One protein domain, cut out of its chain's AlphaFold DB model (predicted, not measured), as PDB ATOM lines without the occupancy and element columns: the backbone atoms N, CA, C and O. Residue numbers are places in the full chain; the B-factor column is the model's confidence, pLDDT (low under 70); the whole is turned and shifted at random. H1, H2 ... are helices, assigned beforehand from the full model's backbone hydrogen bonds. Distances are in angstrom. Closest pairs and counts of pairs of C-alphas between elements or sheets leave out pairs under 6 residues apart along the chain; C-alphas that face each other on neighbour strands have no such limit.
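This is residues 27 to 112 of the 129 residues of the protein "Beta-lactamase family protein" of Ktedonobacteraceae bacterium (UniProt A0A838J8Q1). One longer helix, H4, runs between two shorter ones, with H1 on one side and H3 roughly opposite, both packed near the end where H4 begins; long loops gather round that end. At the far end of H4 the chain turns tightly into the small helix H5, while residues 54 to 59, of which 57 to 59 belong to H2, stick out beyond H3. The printed part has 86 residues, with five named helices in the order H1 to H5 and no named strand; the class is all helix, though only 38 residues are in named elements. The whole is compact, with a radius of gyration of the C-alphas of 13.3 A and spans of 36 by 31 by 17 A.

H4, residues 91 to 104, is 20.0 A long and begins at C-alpha 91 (187.720, 153.512, 181.012). H3 holds residues 66 to 74 and is 12.3 A long. The short helices are H1, residues 34 to 38, from C-alpha 34 (185.051, 165.933, 181.831); H2, residues 57 to 61; and H5, residues 108 to 112, ending at C-alpha 112 (193.163, 160.694, 197.771).

H4 is the hub, touching three helices. It touches H3 at a steep tilt of 48 degrees, opposite ways; their closest C-alphas, of Gly 73 and Thr 91, are 5.8 A apart. With residues 92 to 96 alone it touches H1, closest at the C-alphas of Leu 37 and Asn 92, 5.0 A. With residues 97 to 101 alone it only just touches H5, with 3 pairs of C-alphas within 8 A, the closest those of Glu 97 and Leu 108 at 6.4 A. H2 touches no helix. In H1, H2, H3, H4 and H5 every O i to N i+4 pair is within hydrogen-bond range.

The C-alphas of Ser 31 and Glu 58, the two farthest apart, are 36.1 A from each other. The links H1 to H2, 18 residues, and H3 to H4, 16 residues, are long. The printed part has no cut; its mean pLDDT in this model is 95.2, and no printed residue is under 70.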
ATOM      1  N   PRO A  27     189.443 158.786 171.264       97.31
ATOM      2  CA  PRO A  27     188.345 159.011 170.331       97.31
ATOM      3  C   PRO A  27     187.511 160.242 170.708       97.31
ATOM      4  O   PRO A  27     187.105 160.407 171.857       97.31
ATOM      5  N   HIS A  28     187.242 161.108 169.729       97.75
ATOM      6  CA  HIS A  28     186.464 162.340 169.909       97.75
ATOM      7  C   HIS A  28     187.016 163.326 170.961       97.75
ATOM      8  O   HIS A  28     186.248 164.149 171.464       97.75
ATOM      9  N   ALA A  29     188.323 163.296 171.261       97.56
ATOM     10  CA  ALA A  29     188.961 164.107 172.307       97.56
ATOM     11  C   ALA A  29     188.612 165.607 172.278       97.56
ATOM     12  O   ALA A  29     188.526 166.232 173.332       97.56
ATOM     13  N   GLU A  30     188.392 166.188 171.095       98.19
ATOM     14  CA  GLU A  30     188.034 167.606 170.924       98.19
ATOM     15  C   GLU A  30     186.634 167.960 171.444       98.19
ATOM     16  O   GLU A  30     186.370 169.109 171.776       98.19
ATOM     17  N   SER A  31     185.731 166.981 171.525       98.06
ATOM     18  CA  SER A  31     184.332 167.158 171.956       98.06
ATOM     19  C   SER A  31     183.987 166.378 173.230       98.06
ATOM     20  O   SER A  31     182.950 166.602 173.855       98.06
ATOM     21  N   LEU A  32     184.856 165.448 173.629       98.56
ATOM     22  CA  LEU A  32     184.706 164.648 174.831       98.56
ATOM     23  C   LEU A  32     185.178 165.454 176.047       98.56
ATOM     24  O   LEU A  32     186.356 165.793 176.153       98.56
ATOM     25  N   THR A  33     184.253 165.768 176.954       98.75
ATOM     26  CA  THR A  33     184.496 166.617 178.124       98.75
ATOM     27  C   THR A  33     184.590 165.809 179.412       98.75
ATOM     28  O   THR A  33     184.182 164.647 179.487       98.75
ATOM     29  N   ILE A  34     185.057 166.469 180.468       98.69
ATOM     30  CA  ILE A  34     185.051 165.933 181.831       98.69
ATOM     31  C   ILE A  34     183.639 165.573 182.306       98.69
ATOM     32  O   ILE A  34     183.445 164.525 182.926       98.69
ATOM     33  N   GLU A  35     182.637 166.395 181.985       98.56
ATOM     34  CA  GLU A  35     181.242 166.087 182.299       98.56
ATOM     35  C   GLU A  35     180.792 164.769 181.654       98.56
ATOM     36  O   GLU A  35     180.146 163.950 182.309       98.56
ATOM     37  N   HIS A  36     181.151 164.531 180.388       98.75
ATOM     38  CA  HIS A  36     180.781 163.300 179.693       98.75
ATOM     39  C   HIS A  36     181.357 162.054 180.375       98.75
ATOM     40  O   HIS A  36     180.639 161.062 180.511       98.75
ATOM     41  N   LEU A  37     182.610 162.109 180.843       98.56
ATOM     42  CA  LEU A  37     183.228 161.008 181.591       98.56
ATOM     43  C   LEU A  37     182.497 160.751 182.914       98.56
ATOM     44  O   LEU A  37     182.052 159.634 183.168       98.56
ATOM     45  N   LEU A  38     182.302 161.796 183.728       98.31
ATOM     46  CA  LEU A  38     181.650 161.687 185.040       98.31
ATOM     47  C   LEU A  38     180.205 161.185 184.958       98.31
ATOM     48  O   LEU A  38     179.710 160.554 185.888       98.31
ATOM     49  N   ARG A  39     179.511 161.496 183.859       98.25
ATOM     50  CA  ARG A  39     178.103 161.139 183.656       98.25
ATOM     51  C   ARG A  39     177.905 159.835 182.898       98.25
ATOM     52  O   ARG A  39     176.752 159.513 182.611       98.25
ATOM     53  N   MET A  40     178.979 159.108 182.573       98.50
ATOM     54  CA  MET A  40     178.921 157.870 181.787       98.50
ATOM     55  C   MET A  40     178.279 158.077 180.408       98.50
ATOM     56  O   MET A  40     177.424 157.317 179.966       98.50
ATOM     57  N   ARG A  41     178.660 159.165 179.733       98.62
ATOM     58  CA  ARG A  41     178.163 159.553 178.402       98.62
ATOM     59  C   ARG A  41     179.295 159.796 177.412       98.62
ATOM     60  O   ARG A  41     179.139 160.560 176.468       98.62
ATOM     61  N   SER A  42     180.454 159.204 177.653       98.50
ATOM     62  CA  SER A  42     181.651 159.429 176.843       98.50
ATOM     63  C   SER A  42     181.586 158.764 175.473       98.50
ATOM     64  O   SER A  42     182.108 159.310 174.507       98.50
ATOM     65  N   GLY A  43     180.953 157.590 175.406       98.12
ATOM     66  CA  GLY A  43     181.018 156.711 174.244       98.12
ATOM     67  C   GLY A  43     182.342 155.961 174.110       98.12
ATOM     68  O   GLY A  43     182.556 155.317 173.089       98.12
ATOM     69  N   LEU A  44     183.225 156.029 175.113       98.44
ATOM     70  CA  LEU A  44     184.441 155.219 175.146       98.44
ATOM     71  C   LEU A  44     184.099 153.736 175.313       98.44
ATOM     72  O   LEU A  44     183.101 153.376 175.939       98.44
ATOM     73  N   PHE A  45     184.957 152.889 174.753       98.12
ATOM     74  CA  PHE A  45     184.913 151.450 174.959       98.12
ATOM     75  C   PHE A  45     185.384 151.106 176.381       98.12
ATOM     76  O   PHE A  45     186.355 151.693 176.873       98.12
ATOM     77  N   ASP A  46     184.699 150.179 177.053       97.50
ATOM     78  CA  ASP A  46     185.114 149.684 178.368       97.50
ATOM     79  C   ASP A  46     186.266 148.690 178.203       97.50
ATOM     80  O   ASP A  46     186.123 147.681 177.521       97.50
ATOM     81  N   PHE A  47     187.424 148.967 178.806       95.50
ATOM     82  CA  PHE A  47     188.580 148.080 178.690       95.50
ATOM     83  C   PHE A  47     188.281 146.659 179.195       95.50
ATOM     84  O   PHE A  47     188.922 145.728 178.717       95.50
ATOM     85  N   GLU A  48     187.327 146.480 180.118       93.00
ATOM     86  CA  GLU A  48     186.931 145.158 180.627       93.00
ATOM     87  C   GLU A  48     186.256 144.289 179.555       93.00
ATOM     88  O   GLU A  48     186.352 143.063 179.611       93.00
ATOM     89  N   ASP A  49     185.650 144.914 178.541       94.44
ATOM     90  CA  ASP A  49     185.043 144.229 177.396       94.44
ATOM     91  C   ASP A  49     186.081 143.832 176.330       94.44
ATOM     92  O   ASP A  49     185.736 143.245 175.298       94.44
ATOM     93  N   ASP A  50     187.366 144.145 176.540       94.12
ATOM     94  CA  ASP A  50     188.410 143.776 175.597       94.12
ATOM     95  C   ASP A  50     188.529 142.244 175.484       94.12
ATOM     96  O   ASP A  50     188.734 141.557 176.492       94.12
ATOM     97  N   PRO A  51     188.492 141.675 174.262       91.38
ATOM     98  CA  PRO A  51     188.560 140.229 174.075       91.38
ATOM     99  C   PRO A  51     189.801 139.551 174.668       91.38
ATOM    100  O   PRO A  51     189.773 138.345 174.890       91.38
ATOM    101  N   SER A  52     190.894 140.284 174.912       89.31
ATOM    102  CA  SER A  52     192.088 139.726 175.560       89.31
ATOM    103  C   SER A  52     191.923 139.494 177.066       89.31
ATOM    104  O   SER A  52     192.676 138.694 177.632       89.31
ATOM    105  N   LEU A  53     190.946 140.153 177.698       88.56
ATOM    106  CA  LEU A  53     190.620 140.003 179.117       88.56
ATOM    107  C   LEU A  53     189.484 138.998 179.344       88.56
ATOM    108  O   LEU A  53     189.506 138.259 180.325       88.56
ATOM    109  N   LEU A  54     188.517 138.918 178.426       86.75
ATOM    110  CA  LEU A  54     187.339 138.059 178.572       86.75
ATOM    111  C   LEU A  54     187.709 136.577 178.757       86.75
ATOM    112  O   LEU A  54     188.211 135.913 177.850       86.75
ATOM    113  N   GLY A  55     187.418 136.040 179.945       81.50
ATOM    114  CA  GLY A  55     187.677 134.637 180.289       81.50
ATOM    115  C   GLY A  55     189.157 134.296 180.494       81.50
ATOM    116  O   GLY A  55     189.497 133.117 180.602       81.50
ATOM    117  N   ASN A  56     190.036 135.301 180.567       86.62
ATOM    118  CA  ASN A  56     191.474 135.117 180.704       86.62
ATOM    119  C   ASN A  56     191.928 135.348 182.153       86.62
ATOM    120  O   ASN A  56     192.298 136.453 182.547       86.62
ATOM    121  N   LEU A  57     191.924 134.278 182.957       84.69
ATOM    122  CA  LEU A  57     192.321 134.341 184.368       84.69
ATOM    123  C   LEU A  57     193.742 134.896 184.562       84.69
ATOM    124  O   LEU A  57     193.975 135.653 185.499       84.69
ATOM    125  N   GLU A  58     194.687 134.566 183.681       85.06
ATOM    126  CA  GLU A  58     196.060 135.075 183.780       85.06
ATOM    127  C   GLU A  58     196.118 136.591 183.575       85.06
ATOM    128  O   GLU A  58     196.820 137.287 184.310       85.06
ATOM    129  N   ALA A  59     195.338 137.121 182.628       83.75
ATOM    130  CA  ALA A  59     195.228 138.560 182.425       83.75
ATOM    131  C   ALA A  59     194.647 139.267 183.659       83.75
ATOM    132  O   ALA A  59     195.116 140.348 184.004       83.75
ATOM    133  N   HIS A  60     193.695 138.648 184.362       80.06
ATOM    134  CA  HIS A  60     193.120 139.203 185.594       80.06
ATOM    135  C   HIS A  60     194.062 139.152 186.804       80.06
ATOM    136  O   HIS A  60     193.923 139.959 187.719       80.06
ATOM    137  N   LEU A  61     195.012 138.213 186.832       84.44
ATOM    138  CA  LEU A  61     195.994 138.082 187.916       84.44
ATOM    139  C   LEU A  61     197.256 138.923 187.687       84.44
ATOM    140  O   LEU A  61     198.070 139.091 188.596       84.44
ATOM    141  N   LYS A  62     197.440 139.442 186.471       87.75
ATOM    142  CA  LYS A  62     198.575 140.290 186.127       87.75
ATOM    143  C   LYS A  62     198.361 141.717 186.662       87.75
ATOM    144  O   LYS A  62     197.263 142.252 186.535       87.75
ATOM    145  N   PRO A  63     199.407 142.387 187.181       88.12
ATOM    146  CA  PRO A  63     199.347 143.820 187.448       88.12
ATOM    147  C   PRO A  63     199.243 144.621 186.141       88.12
ATOM    148  O   PRO A  63     200.014 144.408 185.199       88.12
ATOM    149  N   TRP A  64     198.315 145.575 186.110       91.12
ATOM    150  CA  TRP A  64     198.123 146.507 185.001       91.12
ATOM    151  C   TRP A  64     198.500 147.919 185.433       91.12
ATOM    152  O   TRP A  64     198.075 148.375 186.494       91.12
ATOM    153  N   SER A  65     199.289 148.620 184.618       94.31
ATOM    154  CA  SER A  65     199.485 150.054 184.830       94.31
ATOM    155  C   SER A  65     198.261 150.829 184.343       94.31
ATOM    156  O   SER A  65     197.557 150.385 183.433       94.31
ATOM    157  N   LEU A  66     198.040 152.026 184.890       95.00
ATOM    158  CA  LEU A  66     196.978 152.923 184.426       95.00
ATOM    159  C   LEU A  66     197.062 153.174 182.908       95.00
ATOM    160  O   LEU A  66     196.049 153.166 182.210       95.00
ATOM    161  N   SER A  67     198.283 153.332 182.385       95.56
ATOM    162  CA  SER A  67     198.530 153.511 180.951       95.56
ATOM    163  C   SER A  67     198.107 152.303 180.123       95.56
ATOM    164  O   SER A  67     197.532 152.480 179.048       95.56
ATOM    165  N   ASP A  68     198.369 151.086 180.602       95.12
ATOM    166  CA  ASP A  68     197.979 149.868 179.891       95.12
ATOM    167  C   ASP A  68     196.453 149.749 179.815       95.12
ATOM    168  O   ASP A  68     195.903 149.488 178.745       95.12
ATOM    169  N   VAL A  69     195.764 150.005 180.933       94.75
ATOM    170  CA  VAL A  69     194.297 149.939 181.026       94.75
ATOM    171  C   VAL A  69     193.633 150.975 180.119       94.75
ATOM    172  O   VAL A  69     192.749 150.639 179.331       94.75
ATOM    173  N   VAL A  70     194.088 152.231 180.161       97.19
ATOM    174  CA  VAL A  70     193.552 153.275 179.274       97.19
ATOM    175  C   VAL A  70     193.817 152.931 177.812       97.19
ATOM    176  O   VAL A  70     192.913 153.072 176.991       97.19
ATOM    177  N   SER A  71     195.005 152.414 177.484       96.62
ATOM    178  CA  SER A  71     195.346 151.995 176.118       96.62
ATOM    179  C   SER A  71     194.430 150.882 175.603       96.62
ATOM    180  O   SER A  71     194.036 150.909 174.437       96.62
ATOM    181  N   LEU A  72     194.049 149.926 176.458       95.38
ATOM    182  CA  LEU A  72     193.076 148.888 176.109       95.38
ATOM    183  C   LEU A  72     191.697 149.461 175.779       95.38
ATOM    184  O   LEU A  72     191.060 148.963 174.859       95.38
ATOM    185  N   GLY A  73     191.254 150.503 176.484       96.12
ATOM    186  CA  GLY A  73     189.986 151.168 176.191       96.12
ATOM    187  C   GLY A  73     190.039 152.008 174.912       96.12
ATOM    188  O   GLY A  73     189.211 151.847 174.020       96.12
ATOM    189  N   ILE A  74     191.035 152.892 174.780       96.88
ATOM    190  CA  ILE A  74     191.065 153.891 173.695       96.88
ATOM    191  C   ILE A  74     191.521 153.337 172.338       96.88
ATOM    192  O   ILE A  74     191.336 154.010 171.326       96.88
ATOM    193  N   LYS A  75     192.108 152.130 172.285       96.75
ATOM    194  CA  LYS A  75     192.468 151.479 171.009       96.75
ATOM    195  C   LYS A  75     191.243 151.056 170.190       96.75
ATOM    196  O   LYS A  75     191.371 150.824 168.987       96.75
ATOM    197  N   HIS A  76     190.082 150.913 170.829       97.12
ATOM    198  CA  HIS A  76     188.831 150.576 170.157       97.12
ATOM    199  C   HIS A  76     188.102 151.840 169.687       97.12
ATOM    200  O   HIS A  76     188.234 152.901 170.303       97.12
ATOM    201  N   PRO A  77     187.298 151.754 168.613       96.94
ATOM    202  CA  PRO A  77     186.421 152.847 168.217       96.94
ATOM    203  C   PRO A  77     185.447 153.230 169.337       96.94
ATOM    204  O   PRO A  77     185.000 152.378 170.107       96.94
ATOM    205  N   ALA A  78     185.053 154.505 169.378       96.81
ATOM    206  CA  ALA A  78     183.951 154.930 170.232       96.81
ATOM    207  C   ALA A  78     182.655 154.202 169.840       96.81
ATOM    208  O   ALA A  78     182.325 154.085 168.657       96.81
ATOM    209  N   ILE A  79     181.903 153.746 170.839       97.50
ATOM    210  CA  ILE A  79     180.640 153.022 170.654       97.50
ATOM    211  C   ILE A  79     179.472 153.963 170.319       97.50
ATOM    212  O   ILE A  79     178.474 153.535 169.741       97.50
ATOM    213  N   PHE A  80     179.593 155.251 170.656       98.00
ATOM    214  CA  PHE A  80     178.685 156.329 170.259       98.00
ATOM    215  C   PHE A  80     179.360 157.707 170.431       98.00
ATOM    216  O   PHE A  80     180.368 157.805 171.129       98.00
ATOM    217  N   PRO A  81     178.836 158.793 169.830       98.06
ATOM    218  CA  PRO A  81     179.381 160.139 170.029       98.06
ATOM    219  C   PRO A  81     179.198 160.654 171.471       98.06
ATOM    220  O   PRO A  81     178.159 160.371 172.077       98.06
ATOM    221  N   PRO A  82     180.116 161.481 172.007       98.44
ATOM    222  CA  PRO A  82     179.986 162.033 173.356       98.44
ATOM    223  C   PRO A  82     178.632 162.720 173.599       98.44
ATOM    224  O   PRO A  82     178.133 163.474 172.766       98.44
ATOM    225  N   GLY A  83     178.017 162.438 174.747       98.31
ATOM    226  CA  GLY A  83     176.728 162.986 175.173       98.31
ATOM    227  C   GLY A  83     175.493 162.242 174.647       98.31
ATOM    228  O   GLY A  83     174.426 162.357 175.258       98.31
ATOM    229  N   ALA A  84     175.621 161.439 173.581       98.12
ATOM    230  CA  ALA A  84     174.481 160.859 172.866       98.12
ATOM    231  C   ALA A  84     173.610 159.927 173.730       98.12
ATOM    232  O   ALA A  84     172.383 159.993 173.673       98.12
ATOM    233  N   THR A  85     174.222 159.078 174.559       97.94
ATOM    234  CA  THR A  85     173.505 158.170 175.467       97.94
ATOM    235  C   THR A  85     174.312 157.893 176.736       97.94
ATOM    236  O   THR A  85     175.446 158.345 176.867       97.94
ATOM    237  N   PHE A  86     173.696 157.191 177.687       98.31
ATOM    238  CA  PHE A  86     174.358 156.645 178.865       98.31
ATOM    239  C   PHE A  86     174.869 155.229 178.575       98.31
ATOM    240  O   PHE A  86     174.116 154.398 178.073       98.31
ATOM    241  N   SER A  87     176.115 154.954 178.952       97.81
ATOM    242  CA  SER A  87     176.673 153.607 179.065       97.81
ATOM    243  C   SER A  87     177.729 153.608 180.155       97.81
ATOM    244  O   SER A  87     178.644 154.432 180.122       97.81
ATOM    245  N   TYR A  88     177.600 152.690 181.114       97.94
ATOM    246  CA  TYR A  88     178.639 152.479 182.114       97.94
ATOM    247  C   TYR A  88     179.952 152.110 181.409       97.94
ATOM    248  O   TYR A  88     179.925 151.386 180.416       97.94
ATOM    249  N   CYS A  89     181.064 152.680 181.868       98.06
ATOM    250  CA  CYS A  89     182.369 152.489 181.250       98.06
ATOM    251  C   CYS A  89     183.478 152.778 182.267       98.06
ATOM    252  O   CYS A  89     183.659 153.929 182.678       98.06
ATOM    253  N   ASN A  90     184.239 151.755 182.659       97.75
ATOM    254  CA  ASN A  90     185.348 151.905 183.603       97.75
ATOM    255  C   ASN A  90     186.506 152.726 183.027       97.75
ATOM    256  O   ASN A  90     187.136 153.494 183.759       97.75
ATOM    257  N   THR A  91     186.730 152.668 181.707       98.38
ATOM    258  CA  THR A  91     187.720 153.512 181.012       98.38
ATOM    259  C   THR A  91     187.524 154.996 181.332       98.38
ATOM    260  O   THR A  91     188.505 155.733 181.430       98.38
ATOM    261  N   ASN A  92     186.286 155.448 181.584       98.44
ATOM    262  CA  ASN A  92     186.032 156.836 181.973       98.44
ATOM    263  C   ASN A  92     186.786 157.233 183.239       98.44
ATOM    264  O   ASN A  92     187.363 158.317 183.290       98.44
ATOM    265  N   PHE A  93     186.791 156.374 184.256       97.81
ATOM    266  CA  PHE A  93     187.451 156.675 185.522       97.81
ATOM    267  C   PHE A  93     188.971 156.613 185.407       97.81
ATOM    268  O   PHE A  93     189.633 157.496 185.942       97.81
ATOM    269  N   CYS A  94     189.518 155.666 184.643       97.81
ATOM    270  CA  CYS A  94     190.957 155.610 184.381       97.81
ATOM    271  C   CYS A  94     191.450 156.850 183.609       97.81
ATOM    272  O   CYS A  94     192.510 157.399 183.895       97.81
ATOM    273  N   VAL A  95     190.655 157.362 182.667       98.25
ATOM    274  CA  VAL A  95     190.979 158.624 181.984       98.25
ATOM    275  C   VAL A  95     190.888 159.816 182.946       98.25
ATOM    276  O   VAL A  95     191.755 160.688 182.921       98.25
ATOM    277  N   LEU A  96     189.880 159.864 183.825       98.31
ATOM    278  CA  LEU A  96     189.787 160.903 184.862       98.31
ATOM    279  C   LEU A  96     190.968 160.858 185.839       98.31
ATOM    280  O   LEU A  96     191.418 161.910 186.291       98.31
ATOM    281  N   GLU A  97     191.477 159.668 186.143       97.50
ATOM    282  CA  GLU A  97     192.699 159.481 186.916       97.50
ATOM    283  C   GLU A  97     193.905 160.112 186.211       97.50
ATOM    284  O   GLU A  97     194.586 160.942 186.806       97.50
ATOM    285  N   MET A  98     194.103 159.852 184.916       97.62
ATOM    286  CA  MET A  98     195.173 160.506 184.150       97.62
ATOM    287  C   MET A  98     195.043 162.035 184.128       97.62
ATOM    288  O   MET A  98     196.045 162.740 184.228       97.62
ATOM    289  N   VAL A  99     193.819 162.571 184.026       98.06
ATOM    290  CA  VAL A  99     193.580 164.024 184.123       98.06
ATOM    291  C   VAL A  99     194.030 164.556 185.481       98.06
ATOM    292  O   VAL A  99     194.675 165.601 185.558       98.06
ATOM    293  N   ILE A 100     193.692 163.844 186.553       97.25
ATOM    294  CA  ILE A 100     194.109 164.188 187.909       97.25
ATOM    295  C   ILE A 100     195.635 164.232 187.992       97.25
ATOM    296  O   ILE A 100     196.172 165.283 188.337       97.25
ATOM    297  N   GLU A 101     196.317 163.148 187.618       96.88
ATOM    298  CA  GLU A 101     197.776 163.047 187.720       96.88
ATOM    299  C   GLU A 101     198.473 164.123 186.886       96.88
ATOM    300  O   GLU A 101     199.440 164.746 187.328       96.88
ATOM    301  N   ARG A 102     197.937 164.420 185.697       96.44
ATOM    302  CA  ARG A 102     198.444 165.476 184.817       96.44
ATOM    303  C   ARG A 102     198.352 166.860 185.452       96.44
ATOM    304  O   ARG A 102     199.266 167.668 185.281       96.44
ATOM    305  N   LEU A 103     197.247 167.154 186.138       97.06
ATOM    306  CA  LEU A 103     197.005 168.458 186.754       97.06
ATOM    307  C   LEU A 103     197.743 168.618 188.084       97.06
ATOM    308  O   LEU A 103     198.112 169.738 188.443       97.06
ATOM    309  N   THR A 104     197.929 167.546 188.847       96.06
ATOM    310  CA  THR A 104     198.503 167.622 190.196       96.06
ATOM    311  C   THR A 104     199.993 167.310 190.223       96.06
ATOM    312  O   THR A 104     200.697 167.841 191.076       96.06
ATOM    313  N   GLY A 105     200.483 166.502 189.279       96.56
ATOM    314  CA  GLY A 105     201.834 165.943 189.298       96.56
ATOM    315  C   GLY A 105     202.006 164.782 190.283       96.56
ATOM    316  O   GLY A 105     203.129 164.322 190.475       96.56
ATOM    317  N   HIS A 106     200.923 164.306 190.903       94.81
ATOM    318  CA  HIS A 106     200.931 163.213 191.874       94.81
ATOM    319  C   HIS A 106     199.972 162.104 191.455       94.81
ATOM    320  O   HIS A 106     198.932 162.378 190.857       94.81
ATOM    321  N   GLY A 107     200.292 160.869 191.842       93.44
ATOM    322  CA  GLY A 107     199.411 159.723 191.630       93.44
ATOM    323  C   GLY A 107     198.095 159.836 192.403       93.44
ATOM    324  O   GLY A 107     198.025 160.486 193.451       93.44
ATOM    325  N   LEU A 108     197.051 159.152 191.930       92.00
ATOM    326  CA  LEU A 108     195.717 159.214 192.543       92.00
ATOM    327  C   LEU A 108     195.703 158.812 194.019       92.00
ATOM    328  O   LEU A 108     195.009 159.441 194.816       92.00
ATOM    329  N   ALA A 109     196.465 157.783 194.394       91.81
ATOM    330  CA  ALA A 109     196.542 157.320 195.778       91.81
ATOM    331  C   ALA A 109     197.049 158.420 196.724       91.81
ATOM    332  O   ALA A 109     196.512 158.587 197.819       91.81
ATOM    333  N   GLU A 110     198.034 159.203 196.278       94.38
ATOM    334  CA  GLU A 110     198.578 160.320 197.048       94.38
ATOM    335  C   GLU A 110     197.559 161.459 197.156       94.38
ATOM    336  O   GLU A 110     197.300 161.970 198.244       94.38
ATOM    337  N   GLU A 111     196.895 161.808 196.053       95.19
ATOM    338  CA  GLU A 111     195.869 162.853 196.069       95.19
ATOM    339  C   GLU A 111     194.649 162.467 196.921       95.19
ATOM    340  O   GLU A 111     194.101 163.309 197.636       95.19
ATOM    341  N   LEU A 112     194.224 161.200 196.898       93.31
ATOM    342  CA  LEU A 112     193.163 160.694 197.771       93.31
ATOM    343  C   LEU A 112     193.583 160.739 199.239       93.31
ATOM    344  O   LEU A 112     192.794 161.162 200.087       93.31
TER     345      LEU A 112